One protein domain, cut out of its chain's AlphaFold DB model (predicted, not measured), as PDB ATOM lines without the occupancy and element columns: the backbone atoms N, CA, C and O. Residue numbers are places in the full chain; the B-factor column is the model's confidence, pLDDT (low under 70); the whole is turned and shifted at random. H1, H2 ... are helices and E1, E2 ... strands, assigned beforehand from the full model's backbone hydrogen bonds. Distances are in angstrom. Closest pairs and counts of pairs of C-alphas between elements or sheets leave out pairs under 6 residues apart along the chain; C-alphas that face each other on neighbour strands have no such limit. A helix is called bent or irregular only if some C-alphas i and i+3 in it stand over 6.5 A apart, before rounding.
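Overview. This is residues 108 to 210 of the 210 residues of an uncharacterized protein of Brenneria roseae subsp. americana (UniProt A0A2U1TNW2). The model is a long helical hairpin, H2 and H3 side by side, with a small head at its open end. In the head, H1 crosses between the beginning of H2 and H4, H4 covers part of the strand hairpin E1 and E2, and the short H5 lies at the far end. The printed part has 103 residues, with five named helices and two named strands in the order H1, E1, E2, H2, H3, H4, H5; the sheet is E1 - E2, antiparallel, and the class is mostly helix. The whole is extended, a rod, with a radius of gyration of the C-alphas of 20.9 A and spans of 71 by 20 by 20 A.

Arrangement. H1, residues 109 to 115, is only just irregular, with C-alphas 111 and 114 6.7 A apart. E1, residues 116 to 119, and E2, residues 122 to 125, form an antiparallel hairpin at 144 degrees, with N 117 and O 124 2.8 A apart and N 119 and O 122 3.1 A apart, both within hydrogen-bond range. H2, residues 127 to 155, only just touches H1, with 3 pairs of C-alphas within 8 A; the closest are those of Phe 115 and Leu 130, 6.3 A, and the lines are about perpendicular at 84 degrees. H3, residues 164 to 185, touches H2 and forms a helical hairpin with it, at a shallow tilt of 15 degrees, opposite ways; the closest C-alphas are those of Ser 152 and Phe 167, 5.9 A. H4, residues 189 to 200, touches H1 with residues 191 to 195 alone, about perpendicular at 73 degrees; the closest C-alphas are those of Val 112 and Val 192, 6.5 A. The closest C-alphas of E2 and H4 are those of Phe 123 and Leu 199, 6.1 A. H5, residues 204 to 207, touches no helix; its closest C-alpha to E2 is that of Ile 204, 6.0 A from that of Gln 122. H2 and H4 are apart. Every O i to N i+4 pair is within hydrogen-bond range in H2, H3 and H4; in H1 1 of 3 is, beside 2 of 4 O i to N i+3 pairs, and H5 is too short for an O i to N i+4 pair.

Along the chain. H1 begins at C-alpha 109, (-51.709, -43.383, 39.798). H2 measures 42.5 A from first to last C-alpha and ends at C-alpha 155, (-14.734, -34.744, 63.977). H3 measures 31.3 A and H4 16.8 A. H5 ends at C-alpha 207, (-62.050, -34.907, 30.113).

Size, cuts and confidence. The C-alphas farthest apart, those of Asp 160 and Asp 205, are 70.7 A apart. The printed part has no cut and ends at the chain's last residue, 210. The link from H2 to H3, 8 residues, is short but not tight; the other links are tight. The mean pLDDT of the printed part is 76.4, and 25 residues are under 70, among them 151 to 171.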
ATOM      1  N   GLY A 108     -50.402 -46.680  42.259       67.12
ATOM      2  CA  GLY A 108     -49.385 -45.710  41.851       67.12
ATOM      3  C   GLY A 108     -49.867 -44.537  41.001       67.12
ATOM      4  O   GLY A 108     -49.072 -43.628  40.766       67.12
ATOM      5  N   LEU A 109     -51.157 -44.468  40.630       73.94
ATOM      6  CA  LEU A 109     -51.709 -43.383  39.798       73.94
ATOM      7  C   LEU A 109     -51.390 -41.979  40.366       73.94
ATOM      8  O   LEU A 109     -51.097 -41.024  39.650       73.94
ATOM      9  N   HIS A 110     -51.357 -41.853  41.691       73.19
ATOM     10  CA  HIS A 110     -51.052 -40.595  42.379       73.19
ATOM     11  C   HIS A 110     -49.590 -40.145  42.210       73.19
ATOM     12  O   HIS A 110     -49.305 -38.952  42.314       73.19
ATOM     13  N   LYS A 111     -48.664 -41.076  41.949       80.25
ATOM     14  CA  LYS A 111     -47.243 -40.784  41.726       80.25
ATOM     15  C   LYS A 111     -46.963 -40.343  40.289       80.25
ATOM     16  O   LYS A 111     -46.065 -39.539  40.064       80.25
ATOM     17  N   VAL A 112     -47.733 -40.861  39.331       85.56
ATOM     18  CA  VAL A 112     -47.570 -40.649  37.878       85.56
ATOM     19  C   VAL A 112     -48.302 -39.411  37.355       85.56
ATOM     20  O   VAL A 112     -47.769 -38.725  36.489       85.56
ATOM     21  N   VAL A 113     -49.469 -39.065  37.911       84.88
ATOM     22  CA  VAL A 113     -50.286 -37.909  37.482       84.88
ATOM     23  C   VAL A 113     -49.526 -36.573  37.427       84.88
ATOM     24  O   VAL A 113     -49.741 -35.822  36.475       84.88
ATOM     25  N   PRO A 114     -48.605 -36.249  38.358       85.31
ATOM     26  CA  PRO A 114     -47.799 -35.027  38.271       85.31
ATOM     27  C   PRO A 114     -46.920 -34.918  37.015       85.31
ATOM     28  O   PRO A 114     -46.391 -33.842  36.744       85.31
ATOM     29  N   PHE A 115     -46.721 -36.019  36.287       89.31
ATOM     30  CA  PHE A 115     -45.907 -36.093  35.075       89.31
ATOM     31  C   PHE A 115     -46.747 -36.151  33.795       89.31
ATOM     32  O   PHE A 115     -46.187 -36.295  32.714       89.31
ATOM     33  N   ILE A 116     -48.071 -36.043  33.897       88.50
ATOM     34  CA  ILE A 116     -48.967 -36.023  32.743       88.50
ATOM     35  C   ILE A 116     -49.185 -34.570  32.316       88.50
ATOM     36  O   ILE A 116     -49.516 -33.704  33.128       88.50
ATOM     37  N   GLU A 117     -48.999 -34.308  31.028       88.75
ATOM     38  CA  GLU A 117     -49.228 -33.024  30.381       88.75
ATOM     39  C   GLU A 117     -50.378 -33.126  29.384       88.75
ATOM     40  O   GLU A 117     -50.598 -34.163  28.765       88.75
ATOM     41  N   ILE A 118     -51.092 -32.018  29.211       85.31
ATOM     42  CA  ILE A 118     -52.101 -31.853  28.169       85.31
ATOM     43  C   ILE A 118     -51.510 -30.905  27.132       85.31
ATOM     44  O   ILE A 118     -51.232 -29.745  27.446       85.31
ATOM     45  N   LYS A 119     -51.287 -31.401  25.916       82.69
ATOM     46  CA  LYS A 119     -50.836 -30.608  24.762       82.69
ATOM     47  C   LYS A 119     -51.628 -31.039  23.542       82.69
ATOM     48  O   LYS A 119     -52.035 -32.187  23.476       82.69
ATOM     49  N   ASP A 120     -51.887 -30.123  22.616       80.56
ATOM     50  CA  ASP A 120     -52.476 -30.435  21.304       80.56
ATOM     51  C   ASP A 120     -53.722 -31.348  21.352       80.56
ATOM     52  O   ASP A 120     -53.901 -32.232  20.519       80.56
ATOM     53  N   ASN A 121     -54.589 -31.136  22.351       80.69
ATOM     54  CA  ASN A 121     -55.786 -31.948  22.606       80.69
ATOM     55  C   ASN A 121     -55.490 -33.456  22.807       80.69
ATOM     56  O   ASN A 121     -56.272 -34.317  22.414       80.69
ATOM     57  N   GLN A 122     -54.354 -33.788  23.422       83.06
ATOM     58  CA  GLN A 122     -53.973 -35.145  23.807       83.06
ATOM     59  C   GLN A 122     -53.279 -35.156  25.175       83.06
ATOM     60  O   GLN A 122     -52.654 -34.179  25.604       83.06
ATOM     61  N   PHE A 123     -53.392 -36.286  25.875       87.56
ATOM     62  CA  PHE A 123     -52.619 -36.543  27.084       87.56
ATOM     63  C   PHE A 123     -51.247 -37.105  26.726       87.56
ATOM     64  O   PHE A 123     -51.137 -38.098  26.009       87.56
ATOM     65  N   TYR A 124     -50.199 -36.522  27.297       88.31
ATOM     66  CA  TYR A 124     -48.829 -36.985  27.135       88.31
ATOM     67  C   TYR A 124     -48.192 -37.257  28.484       88.31
ATOM     68  O   TYR A 124     -48.294 -36.463  29.416       88.31
ATOM     69  N   PHE A 125     -47.464 -38.364  28.581       89.81
ATOM     70  CA  PHE A 125     -46.602 -38.605  29.728       89.81
ATOM     71  C   PHE A 125     -45.243 -37.930  29.504       89.81
ATOM     72  O   PHE A 125     -44.521 -38.262  28.564       89.81
ATOM     73  N   ASN A 126     -44.873 -36.979  30.362       90.69
ATOM     74  CA  ASN A 126     -43.612 -36.253  30.264       90.69
ATOM     75  C   ASN A 126     -42.461 -37.038  30.917       90.69
ATOM     76  O   ASN A 126     -42.088 -36.813  32.075       90.69
ATOM     77  N   ASP A 127     -41.840 -37.917  30.128       89.12
ATOM     78  CA  ASP A 127     -40.655 -38.687  30.530       89.12
ATOM     79  C   ASP A 127     -39.476 -37.787  30.947       89.12
ATOM     80  O   ASP A 127     -38.733 -38.111  31.876       89.12
ATOM     81  N   ASN A 128     -39.330 -36.614  30.324       89.81
ATOM     82  CA  ASN A 128     -38.257 -35.673  30.650       89.81
ATOM     83  C   ASN A 128     -38.436 -35.059  32.045       89.81
ATOM     84  O   ASN A 128     -37.457 -34.881  32.773       89.81
ATOM     85  N   ALA A 129     -39.670 -34.739  32.440       87.94
ATOM     86  CA  ALA A 129     -39.974 -34.256  33.784       87.94
ATOM     87  C   ALA A 129     -39.739 -35.349  34.832       87.94
ATOM     88  O   ALA A 129     -39.160 -35.067  35.887       87.94
ATOM     89  N   LEU A 130     -40.113 -36.596  34.524       88.38
ATOM     90  CA  LEU A 130     -39.829 -37.742  35.386       88.38
ATOM     91  C   LEU A 130     -38.323 -37.935  35.576       88.38
ATOM     92  O   LEU A 130     -37.855 -38.015  36.711       88.38
ATOM     93  N   MET A 131     -37.550 -37.940  34.488       87.19
ATOM     94  CA  MET A 131     -36.096 -38.098  34.541       87.19
ATOM     95  C   MET A 131     -35.431 -36.973  35.341       87.19
ATOM     96  O   MET A 131     -34.623 -37.248  36.225       87.19
ATOM     97  N   LYS A 132     -35.814 -35.711  35.105       86.69
ATOM     98  CA  LYS A 132     -35.304 -34.563  35.877       86.69
ATOM     99  C   LYS A 132     -35.600 -34.698  37.369       86.69
ATOM    100  O   LYS A 132     -34.736 -34.402  38.189       86.69
ATOM    101  N   LYS A 133     -36.795 -35.168  37.733       82.81
ATOM    102  CA  LYS A 133     -37.201 -35.352  39.131       82.81
ATOM    103  C   LYS A 133     -36.489 -36.542  39.791       82.81
ATOM    104  O   LYS A 133     -36.053 -36.409  40.935       82.81
ATOM    105  N   LYS A 134     -36.284 -37.653  39.068       83.44
ATOM    106  CA  LYS A 134     -35.437 -38.782  39.505       83.44
ATOM    107  C   LYS A 134     -33.994 -38.317  39.757       83.44
ATOM    108  O   LYS A 134     -33.466 -38.562  40.840       83.44
ATOM    109  N   LEU A 135     -33.402 -37.572  38.817       81.31
ATOM    110  CA  LEU A 135     -32.050 -37.008  38.938       81.31
ATOM    111  C   LEU A 135     -31.923 -36.031  40.110       81.31
ATOM    112  O   LEU A 135     -30.992 -36.150  40.898       81.31
ATOM    113  N   ALA A 136     -32.871 -35.102  40.268       80.62
ATOM    114  CA  ALA A 136     -32.867 -34.155  41.382       80.62
ATOM    115  C   ALA A 136     -32.908 -34.872  42.742       80.62
ATOM    116  O   ALA A 136     -32.140 -34.528  43.636       80.62
ATOM    117  N   GLY A 137     -33.745 -35.908  42.879       76.75
ATOM    118  CA  GLY A 137     -33.776 -36.742  44.084       76.75
ATOM    119  C   GLY A 137     -32.443 -37.450  44.349       76.75
ATOM    120  O   GLY A 137     -31.953 -37.419  45.473       76.75
ATOM    121  N   GLY A 138     -31.820 -38.013  43.308       77.56
ATOM    122  CA  GLY A 138     -30.498 -38.641  43.413       77.56
ATOM    123  C   GLY A 138     -29.395 -37.662  43.832       77.56
ATOM    124  O   GLY A 138     -28.587 -37.986  44.700       77.56
ATOM    125  N   ILE A 139     -29.399 -36.442  43.284       76.12
ATOM    126  CA  ILE A 139     -28.448 -35.383  43.652       76.12
ATOM    127  C   ILE A 139     -28.621 -34.979  45.119       76.12
ATOM    128  O   ILE A 139     -27.628 -34.836  45.823       76.12
ATOM    129  N   ILE A 140     -29.858 -34.832  45.607       76.62
ATOM    130  CA  ILE A 140     -30.116 -34.491  47.016       76.62
ATOM    131  C   ILE A 140     -29.549 -35.569  47.947       76.62
ATOM    132  O   ILE A 140     -28.845 -35.240  48.900       76.62
ATOM    133  N   ILE A 141     -29.804 -36.848  47.649       75.06
ATOM    134  CA  ILE A 141     -29.262 -37.972  48.427       75.06
ATOM    135  C   ILE A 141     -27.729 -37.935  48.417       75.06
ATOM    136  O   ILE A 141     -27.101 -38.044  49.468       75.06
ATOM    137  N   PHE A 142     -27.124 -37.718  47.248       75.31
ATOM    138  CA  PHE A 142     -25.673 -37.611  47.107       75.31
ATOM    139  C   PHE A 142     -25.085 -36.462  47.943       75.31
ATOM    140  O   PHE A 142     -24.114 -36.666  48.668       75.31
ATOM    141  N   VAL A 143     -25.699 -35.274  47.910       75.25
ATOM    142  CA  VAL A 143     -25.262 -34.112  48.701       75.25
ATOM    143  C   VAL A 143     -25.331 -34.402  50.203       75.25
ATOM    144  O   VAL A 143     -24.385 -34.079  50.919       75.25
ATOM    145  N   ILE A 144     -26.396 -35.053  50.685       72.50
ATOM    146  CA  ILE A 144     -26.533 -35.444  52.100       72.50
ATOM    147  C   ILE A 144     -25.413 -36.407  52.514       72.50
ATOM    148  O   ILE A 144     -24.808 -36.233  53.573       72.50
ATOM    149  N   ILE A 145     -25.085 -37.387  51.667       73.00
ATOM    150  CA  ILE A 145     -23.973 -38.316  51.916       73.00
ATOM    151  C   ILE A 145     -22.645 -37.549  51.996       73.00
ATOM    152  O   ILE A 145     -21.881 -37.749  52.939       73.00
ATOM    153  N   CYS A 146     -22.378 -36.636  51.058       74.00
ATOM    154  CA  CYS A 146     -21.159 -35.825  51.065       74.00
ATOM    155  C   CYS A 146     -21.033 -34.947  52.318       74.00
ATOM    156  O   CYS A 146     -19.947 -34.874  52.894       74.00
ATOM    157  N   ILE A 147     -22.124 -34.316  52.768       75.31
ATOM    158  CA  ILE A 147     -22.146 -33.505  53.997       75.31
ATOM    159  C   ILE A 147     -21.810 -34.371  55.212       75.31
ATOM    160  O   ILE A 147     -20.966 -33.992  56.023       75.31
ATOM    161  N   ASN A 148     -22.414 -35.554  55.324       69.38
ATOM    162  CA  ASN A 148     -22.141 -36.462  56.433       69.38
ATOM    163  C   ASN A 148     -20.695 -36.983  56.434       69.38
ATOM    164  O   ASN A 148     -20.068 -37.056  57.492       69.38
ATOM    165  N   ILE A 149     -20.134 -37.303  55.261       72.12
ATOM    166  CA  ILE A 149     -18.719 -37.685  55.136       72.12
ATOM    167  C   ILE A 149     -17.818 -36.526  55.579       72.12
ATOM    168  O   ILE A 149     -16.892 -36.741  56.359       72.12
ATOM    169  N   TYR A 150     -18.107 -35.301  55.137       73.25
ATOM    170  CA  TYR A 150     -17.353 -34.108  55.524       73.25
ATOM    171  C   TYR A 150     -17.377 -33.876  57.043       73.25
ATOM    172  O   TYR A 150     -16.323 -33.725  57.667       73.25
ATOM    173  N   ILE A 151     -18.562 -33.939  57.659       69.62
ATOM    174  CA  ILE A 151     -18.738 -33.852  59.114       69.62
ATOM    175  C   ILE A 151     -17.906 -34.935  59.817       69.62
ATOM    176  O   ILE A 151     -17.128 -34.627  60.720       69.62
ATOM    177  N   SER A 152     -17.990 -36.188  59.358       67.25
ATOM    178  CA  SER A 152     -17.211 -37.302  59.909       67.25
ATOM    179  C   SER A 152     -15.701 -37.045  59.863       67.25
ATOM    180  O   SER A 152     -15.000 -37.329  60.834       67.25
ATOM    181  N   THR A 153     -15.190 -36.469  58.767       69.56
ATOM    182  CA  THR A 153     -13.761 -36.144  58.636       69.56
ATOM    183  C   THR A 153     -13.308 -35.003  59.546       69.56
ATOM    184  O   THR A 153     -12.197 -35.081  60.063       69.56
ATOM    185  N   MET A 154     -14.155 -34.000  59.804       68.44
ATOM    186  CA  MET A 154     -13.842 -32.893  60.722       68.44
ATOM    187  C   MET A 154     -13.764 -33.372  62.177       68.44
ATOM    188  O   MET A 154     -12.811 -33.065  62.888       68.44
ATOM    189  N   PHE A 155     -14.712 -34.212  62.608       63.66
ATOM    190  CA  PHE A 155     -14.734 -34.744  63.977       63.66
ATOM    191  C   PHE A 155     -13.659 -35.803  64.256       63.66
ATOM    192  O   PHE A 155     -13.377 -36.098  65.416       63.66
ATOM    193  N   LYS A 156     -13.022 -36.349  63.215       55.03
ATOM    194  CA  LYS A 156     -11.915 -37.309  63.340       55.03
ATOM    195  C   LYS A 156     -10.615 -36.671  63.865       55.03
ATOM    196  O   LYS A 156      -9.700 -37.412  64.204       55.03
ATOM    197  N   GLY A 157     -10.521 -35.335  63.898       50.34
ATOM    198  CA  GLY A 157      -9.319 -34.597  64.312       50.34
ATOM    199  C   GLY A 157      -9.371 -33.925  65.692       50.34
ATOM    200  O   GLY A 157      -8.315 -33.582  66.208       50.34
ATOM    201  N   GLU A 158     -10.552 -33.731  66.294       54.31
ATOM    202  CA  GLU A 158     -10.696 -32.972  67.558       54.31
ATOM    203  C   GLU A 158     -10.977 -33.837  68.794       54.31
ATOM    204  O   GLU A 158     -10.689 -33.435  69.920       54.31
ATOM    205  N   LEU A 159     -11.538 -35.027  68.602       53.03
ATOM    206  CA  LEU A 159     -11.811 -35.981  69.667       53.03
ATOM    207  C   LEU A 159     -10.875 -37.164  69.432       53.03
ATOM    208  O   LEU A 159     -11.020 -37.849  68.425       53.03
ATOM    209  N   ASP A 160      -9.971 -37.466  70.364       53.81
ATOM    210  CA  ASP A 160      -9.117 -38.680  70.382       53.81
ATOM    211  C   ASP A 160      -9.931 -40.007  70.455       53.81
ATOM    212  O   ASP A 160      -9.439 -41.074  70.820       53.81
ATOM    213  N   ILE A 161     -11.222 -39.954  70.113       55.16
ATOM    214  CA  ILE A 161     -12.195 -41.035  70.078       55.16
ATOM    215  C   ILE A 161     -12.577 -41.263  68.614       55.16
ATOM    216  O   ILE A 161     -13.190 -40.416  67.963       55.16
ATOM    217  N   ASN A 162     -12.273 -42.450  68.093       59.59
ATOM    218  CA  ASN A 162     -12.622 -42.822  66.727       59.59
ATOM    219  C   ASN A 162     -14.135 -43.090  66.582       59.59
ATOM    220  O   ASN A 162     -14.586 -44.232  66.652       59.59
ATOM    221  N   LEU A 163     -14.920 -42.035  66.353       61.31
ATOM    222  CA  LEU A 163     -16.368 -42.100  66.095       61.31
ATOM    223  C   LEU A 163     -16.719 -42.348  64.620       61.31
ATOM    224  O   LEU A 163     -17.895 -42.333  64.264       61.31
ATOM    225  N   SER A 164     -15.735 -42.581  63.745       63.81
ATOM    226  CA  SER A 164     -15.985 -42.751  62.303       63.81
ATOM    227  C   SER A 164     -17.028 -43.833  61.999       63.81
ATOM    228  O   SER A 164     -17.888 -43.628  61.149       63.81
ATOM    229  N   TRP A 165     -17.034 -44.934  62.758       65.81
ATOM    230  CA  TRP A 165     -18.025 -46.005  62.633       65.81
ATOM    231  C   TRP A 165     -19.464 -45.537  62.910       65.81
ATOM    232  O   TRP A 165     -20.366 -45.926  62.177       65.81
ATOM    233  N   LEU A 166     -19.680 -44.659  63.899       68.12
ATOM    234  CA  LEU A 166     -20.999 -44.113  64.235       68.12
ATOM    235  C   LEU A 166     -21.533 -43.252  63.085       68.12
ATOM    236  O   LEU A 166     -22.695 -43.375  62.703       68.12
ATOM    237  N   PHE A 167     -20.667 -42.428  62.494       67.38
ATOM    238  CA  PHE A 167     -21.011 -41.627  61.320       67.38
ATOM    239  C   PHE A 167     -21.289 -42.502  60.091       67.38
ATOM    240  O   PHE A 167     -22.257 -42.246  59.381       67.38
ATOM    241  N   TYR A 168     -20.517 -43.570  59.862       68.81
ATOM    242  CA  TYR A 168     -20.800 -44.514  58.775       68.81
ATOM    243  C   TYR A 168     -22.133 -45.246  58.971       68.81
ATOM    244  O   TYR A 168     -22.896 -45.387  58.016       68.81
ATOM    245  N   SER A 169     -22.461 -45.666  60.197       68.62
ATOM    246  CA  SER A 169     -23.758 -46.275  60.505       68.62
ATOM    247  C   SER A 169     -24.919 -45.299  60.297       68.62
ATOM    248  O   SER A 169     -25.926 -45.683  59.708       68.62
ATOM    249  N   LEU A 170     -24.772 -44.035  60.714       69.25
ATOM    250  CA  LEU A 170     -25.772 -42.990  60.468       69.25
ATOM    251  C   LEU A 170     -25.970 -42.733  58.971       69.25
ATOM    252  O   LEU A 170     -27.109 -42.719  58.520       69.25
ATOM    253  N   ILE A 171     -24.888 -42.645  58.188       69.75
ATOM    254  CA  ILE A 171     -24.954 -42.492  56.725       69.75
ATOM    255  C   ILE A 171     -25.743 -43.635  56.084       69.75
ATOM    256  O   ILE A 171     -26.591 -43.394  55.229       69.75
ATOM    257  N   ILE A 172     -25.481 -44.882  56.488       71.56
ATOM    258  CA  ILE A 172     -26.184 -46.051  55.946       71.56
ATOM    259  C   ILE A 172     -27.673 -45.991  56.302       71.56
ATOM    260  O   ILE A 172     -28.520 -46.195  55.433       71.56
ATOM    261  N   ILE A 173     -28.005 -45.678  57.558       76.31
ATOM    262  CA  ILE A 173     -29.393 -45.566  58.019       76.31
ATOM    263  C   ILE A 173     -30.124 -44.447  57.264       76.31
ATOM    264  O   ILE A 173     -31.211 -44.673  56.731       76.31
ATOM    265  N   GLU A 174     -29.522 -43.263  57.158       70.50
ATOM    266  CA  GLU A 174     -30.083 -42.122  56.428       70.50
ATOM    267  C   GLU A 174     -30.260 -42.425  54.940       70.50
ATOM    268  O   GLU A 174     -31.307 -42.113  54.377       70.50
ATOM    269  N   ALA A 175     -29.290 -43.092  54.310       69.50
ATOM    270  CA  ALA A 175     -29.389 -43.508  52.915       69.50
ATOM    271  C   ALA A 175     -30.530 -44.513  52.700       69.50
ATOM    272  O   ALA A 175     -31.279 -44.381  51.732       69.50
ATOM    273  N   ILE A 176     -30.714 -45.477  53.611       74.12
ATOM    274  CA  ILE A 176     -31.827 -46.439  53.558       74.12
ATOM    275  C   ILE A 176     -33.170 -45.717  53.702       74.12
ATOM    276  O   ILE A 176     -34.081 -45.964  52.910       74.12
ATOM    277  N   PHE A 177     -33.306 -44.798  54.664       75.62
ATOM    278  CA  PHE A 177     -34.538 -44.025  54.841       75.62
ATOM    279  C   PHE A 177     -34.826 -43.108  53.653       75.62
ATOM    280  O   PHE A 177     -35.964 -43.049  53.186       75.62
ATOM    281  N   ALA A 178     -33.804 -42.431  53.130       71.31
ATOM    282  CA  ALA A 178     -33.932 -41.568  51.966       71.31
ATOM    283  C   ALA A 178     -34.313 -42.371  50.718       71.31
ATOM    284  O   ALA A 178     -35.211 -41.961  49.985       71.31
ATOM    285  N   PHE A 179     -33.703 -43.542  50.506       71.44
ATOM    286  CA  PHE A 179     -34.053 -44.440  49.408       71.44
ATOM    287  C   PHE A 179     -35.473 -44.992  49.552       71.44
ATOM    288  O   PHE A 179     -36.241 -44.950  48.594       71.44
ATOM    289  N   TYR A 180     -35.860 -45.448  50.747       75.06
ATOM    290  CA  TYR A 180     -37.219 -45.916  51.025       75.06
ATOM    291  C   TYR A 180     -38.256 -44.820  50.751       75.06
ATOM    292  O   TYR A 180     -39.272 -45.058  50.096       75.06
ATOM    293  N   TRP A 181     -37.990 -43.596  51.209       73.25
ATOM    294  CA  TRP A 181     -38.887 -42.469  50.985       73.25
ATOM    295  C   TRP A 181     -38.942 -42.061  49.509       73.25
ATOM    296  O   TRP A 181     -40.022 -41.810  48.975       73.25
ATOM    297  N   TRP A 182     -37.799 -42.079  48.820       73.88
ATOM    298  CA  TRP A 182     -37.707 -41.820  47.386       73.88
ATOM    299  C   TRP A 182     -38.480 -42.862  46.567       73.88
ATOM    300  O   TRP A 182     -39.291 -42.479  45.727       73.88
ATOM    301  N   ALA A 183     -38.324 -44.154  46.865       72.56
ATOM    302  CA  ALA A 183     -39.060 -45.245  46.221       72.56
ATOM    303  C   ALA A 183     -40.573 -45.172  46.488       72.56
ATOM    304  O   ALA A 183     -41.384 -45.526  45.636       72.56
ATOM    305  N   LYS A 184     -40.976 -44.662  47.659       73.12
ATOM    306  CA  LYS A 184     -42.390 -44.457  47.998       73.12
ATOM    307  C   LYS A 184     -43.035 -43.324  47.192       73.12
ATOM    308  O   LYS A 184     -44.233 -43.386  46.923       73.12
ATOM    309  N   ILE A 185     -42.277 -42.285  46.842       73.38
ATOM    310  CA  ILE A 185     -42.794 -41.090  46.153       73.38
ATOM    311  C   ILE A 185     -42.650 -41.203  44.633       73.38
ATOM    312  O   ILE A 185     -43.511 -40.710  43.901       73.38
ATOM    313  N   MET A 186     -41.570 -41.813  44.148       81.00
ATOM    314  CA  MET A 186     -41.323 -41.940  42.717       81.00
ATOM    315  C   MET A 186     -42.151 -43.066  42.106       81.00
ATOM    316  O   MET A 186     -42.280 -44.127  42.719       81.00
ATOM    317  N   PRO A 187     -42.693 -42.855  40.896       82.50
ATOM    318  CA  PRO A 187     -43.351 -43.925  40.180       82.50
ATOM    319  C   PRO A 187     -42.328 -44.950  39.685       82.50
ATOM    320  O   PRO A 187     -41.242 -44.580  39.208       82.50
ATOM    321  N   ASP A 188     -42.683 -46.225  39.801       83.06
ATOM    322  CA  ASP A 188     -41.919 -47.321  39.210       83.06
ATOM    323  C   ASP A 188     -42.227 -47.483  37.708       83.06
ATOM    324  O   ASP A 188     -43.104 -46.825  37.143       83.06
ATOM    325  N   ASP A 189     -41.459 -48.330  37.026       84.12
ATOM    326  CA  ASP A 189     -41.578 -48.481  35.574       84.12
ATOM    327  C   ASP A 189     -42.887 -49.179  35.154       84.12
ATOM    328  O   ASP A 189     -43.375 -48.957  34.043       84.12
ATOM    329  N   ILE A 190     -43.487 -49.985  36.041       83.00
ATOM    330  CA  ILE A 190     -44.772 -50.655  35.802       83.00
ATOM    331  C   ILE A 190     -45.900 -49.621  35.884       83.00
ATOM    332  O   ILE A 190     -46.713 -49.525  34.965       83.00
ATOM    333  N   GLU A 191     -45.900 -48.796  36.930       83.62
ATOM    334  CA  GLU A 191     -46.820 -47.678  37.141       83.62
ATOM    335  C   GLU A 191     -46.770 -46.712  35.940       83.62
ATOM    336  O   GLU A 191     -47.814 -46.324  35.405       83.62
ATOM    337  N   VAL A 192     -45.573 -46.375  35.437       86.81
ATOM    338  CA  VAL A 192     -45.411 -45.533  34.233       86.81
ATOM    339  C   VAL A 192     -45.983 -46.209  32.986       86.81
ATOM    340  O   VAL A 192     -46.716 -45.570  32.226       86.81
ATOM    341  N   LYS A 193     -45.671 -47.489  32.758       86.81
ATOM    342  CA  LYS A 193     -46.147 -48.231  31.584       86.81
ATOM    343  C   LYS A 193     -47.673 -48.336  31.564       86.81
ATOM    344  O   LYS A 193     -48.280 -48.030  30.540       86.81
ATOM    345  N   ASN A 194     -48.276 -48.711  32.689       84.06
ATOM    346  CA  ASN A 194     -49.728 -48.823  32.826       84.06
ATOM    347  C   ASN A 194     -50.403 -47.469  32.583       84.06
ATOM    348  O   ASN A 194     -51.395 -47.384  31.866       84.06
ATOM    349  N   THR A 195     -49.810 -46.388  33.093       85.31
ATOM    350  CA  THR A 195     -50.329 -45.034  32.864       85.31
ATOM    351  C   THR A 195     -50.282 -44.647  31.395       85.31
ATOM    352  O   THR A 195     -51.261 -44.121  30.883       85.31
ATOM    353  N   LYS A 196     -49.185 -44.925  30.682       87.81
ATOM    354  CA  LYS A 196     -49.099 -44.641  29.238       87.81
ATOM    355  C   LYS A 196     -50.178 -45.386  28.450       87.81
ATOM    356  O   LYS A 196     -50.865 -44.771  27.644       87.81
ATOM    357  N   GLN A 197     -50.388 -46.667  28.751       85.75
ATOM    358  CA  GLN A 197     -51.448 -47.470  28.132       85.75
ATOM    359  C   GLN A 197     -52.854 -46.953  28.454       85.75
ATOM    360  O   GLN A 197     -53.748 -47.034  27.614       85.75
ATOM    361  N   LEU A 198     -53.061 -46.430  29.664       84.44
ATOM    362  CA  LEU A 198     -54.312 -45.783  30.040       84.44
ATOM    363  C   LEU A 198     -54.520 -44.503  29.225       84.44
ATOM    364  O   LEU A 198     -55.584 -44.321  28.641       84.44
ATOM    365  N   LEU A 199     -53.500 -43.644  29.138       86.25
ATOM    366  CA  LEU A 199     -53.566 -42.379  28.402       86.25
ATOM    367  C   LEU A 199     -53.887 -42.576  26.915       86.25
ATOM    368  O   LEU A 199     -54.684 -41.818  26.377       86.25
ATOM    369  N   GLU A 200     -53.354 -43.623  26.276       83.88
ATOM    370  CA  GLU A 200     -53.660 -43.975  24.875       83.88
ATOM    371  C   GLU A 200     -55.149 -44.267  24.628       83.88
ATOM    372  O   GLU A 200     -55.652 -44.064  23.526       83.88
ATOM    373  N   LYS A 201     -55.862 -44.750  25.650       82.25
ATOM    374  CA  LYS A 201     -57.292 -45.092  25.578       82.25
ATOM    375  C   LYS A 201     -58.197 -43.959  26.059       82.25
ATOM    376  O   LYS A 201     -59.418 -44.107  26.042       82.25
ATOM    377  N   THR A 202     -57.611 -42.879  26.560       82.69
ATOM    378  CA  THR A 202     -58.329 -41.828  27.271       82.69
ATOM    379  C   THR A 202     -58.610 -40.654  26.335       82.69
ATOM    380  O   THR A 202     -57.690 -40.091  25.748       82.69
ATOM    381  N   ASP A 203     -59.881 -40.267  26.220       81.44
ATOM    382  CA  ASP A 203     -60.324 -39.174  25.349       81.44
ATOM    383  C   ASP A 203     -60.303 -37.826  26.082       81.44
ATOM    384  O   ASP A 203     -60.903 -37.650  27.145       81.44
ATOM    385  N   ILE A 204     -59.632 -36.834  25.500       82.31
ATOM    386  CA  ILE A 204     -59.554 -35.507  26.102       82.31
ATOM    387  C   ILE A 204     -60.859 -34.723  25.991       82.31
ATOM    388  O   ILE A 204     -61.137 -33.876  26.838       82.31
ATOM    389  N   ASP A 205     -61.680 -35.003  24.980       80.44
ATOM    390  CA  ASP A 205     -62.954 -34.308  24.808       80.44
ATOM    391  C   ASP A 205     -63.959 -34.749  25.877       80.44
ATOM    392  O   ASP A 205     -64.858 -33.991  26.250       80.44
ATOM    393  N   GLU A 206     -63.800 -35.964  26.403       77.69
ATOM    394  CA  GLU A 206     -64.519 -36.441  27.578       77.69
ATOM    395  C   GLU A 206     -63.980 -35.796  28.864       77.69
ATOM    396  O   GLU A 206     -64.774 -35.386  29.708       77.69
ATOM    397  N   PHE A 207     -62.659 -35.629  28.990       79.44
ATOM    398  CA  PHE A 207     -62.050 -34.907  30.113       79.44
ATOM    399  C   PHE A 207     -62.469 -33.435  30.179       79.44
ATOM    400  O   PHE A 207     -62.792 -32.941  31.250       79.44
ATOM    401  N   ASN A 208     -62.512 -32.734  29.045       75.75
ATOM    402  CA  ASN A 208     -62.910 -31.322  28.985       75.75
ATOM    403  C   ASN A 208     -64.384 -31.099  29.383       75.75
ATOM    404  O   ASN A 208     -64.790 -29.968  29.650       75.75
ATOM    405  N   LYS A 209     -65.191 -32.167  29.404       70.25
ATOM    406  CA  LYS A 209     -66.587 -32.170  29.869       70.25
ATOM    407  C   LYS A 209     -66.726 -32.586  31.343       70.25
ATOM    408  O   LYS A 209     -67.850 -32.555  31.848       70.25
ATOM    409  N   TYR A 210     -65.632 -33.009  31.985       59.97
ATOM    410  CA  TYR A 210     -65.556 -33.527  33.356       59.97
ATOM    411  C   TYR A 210     -65.256 -32.420  34.372       59.97
ATOM    412  O   TYR A 210     -65.869 -32.455  35.465       59.97
TER     413      TYR A 210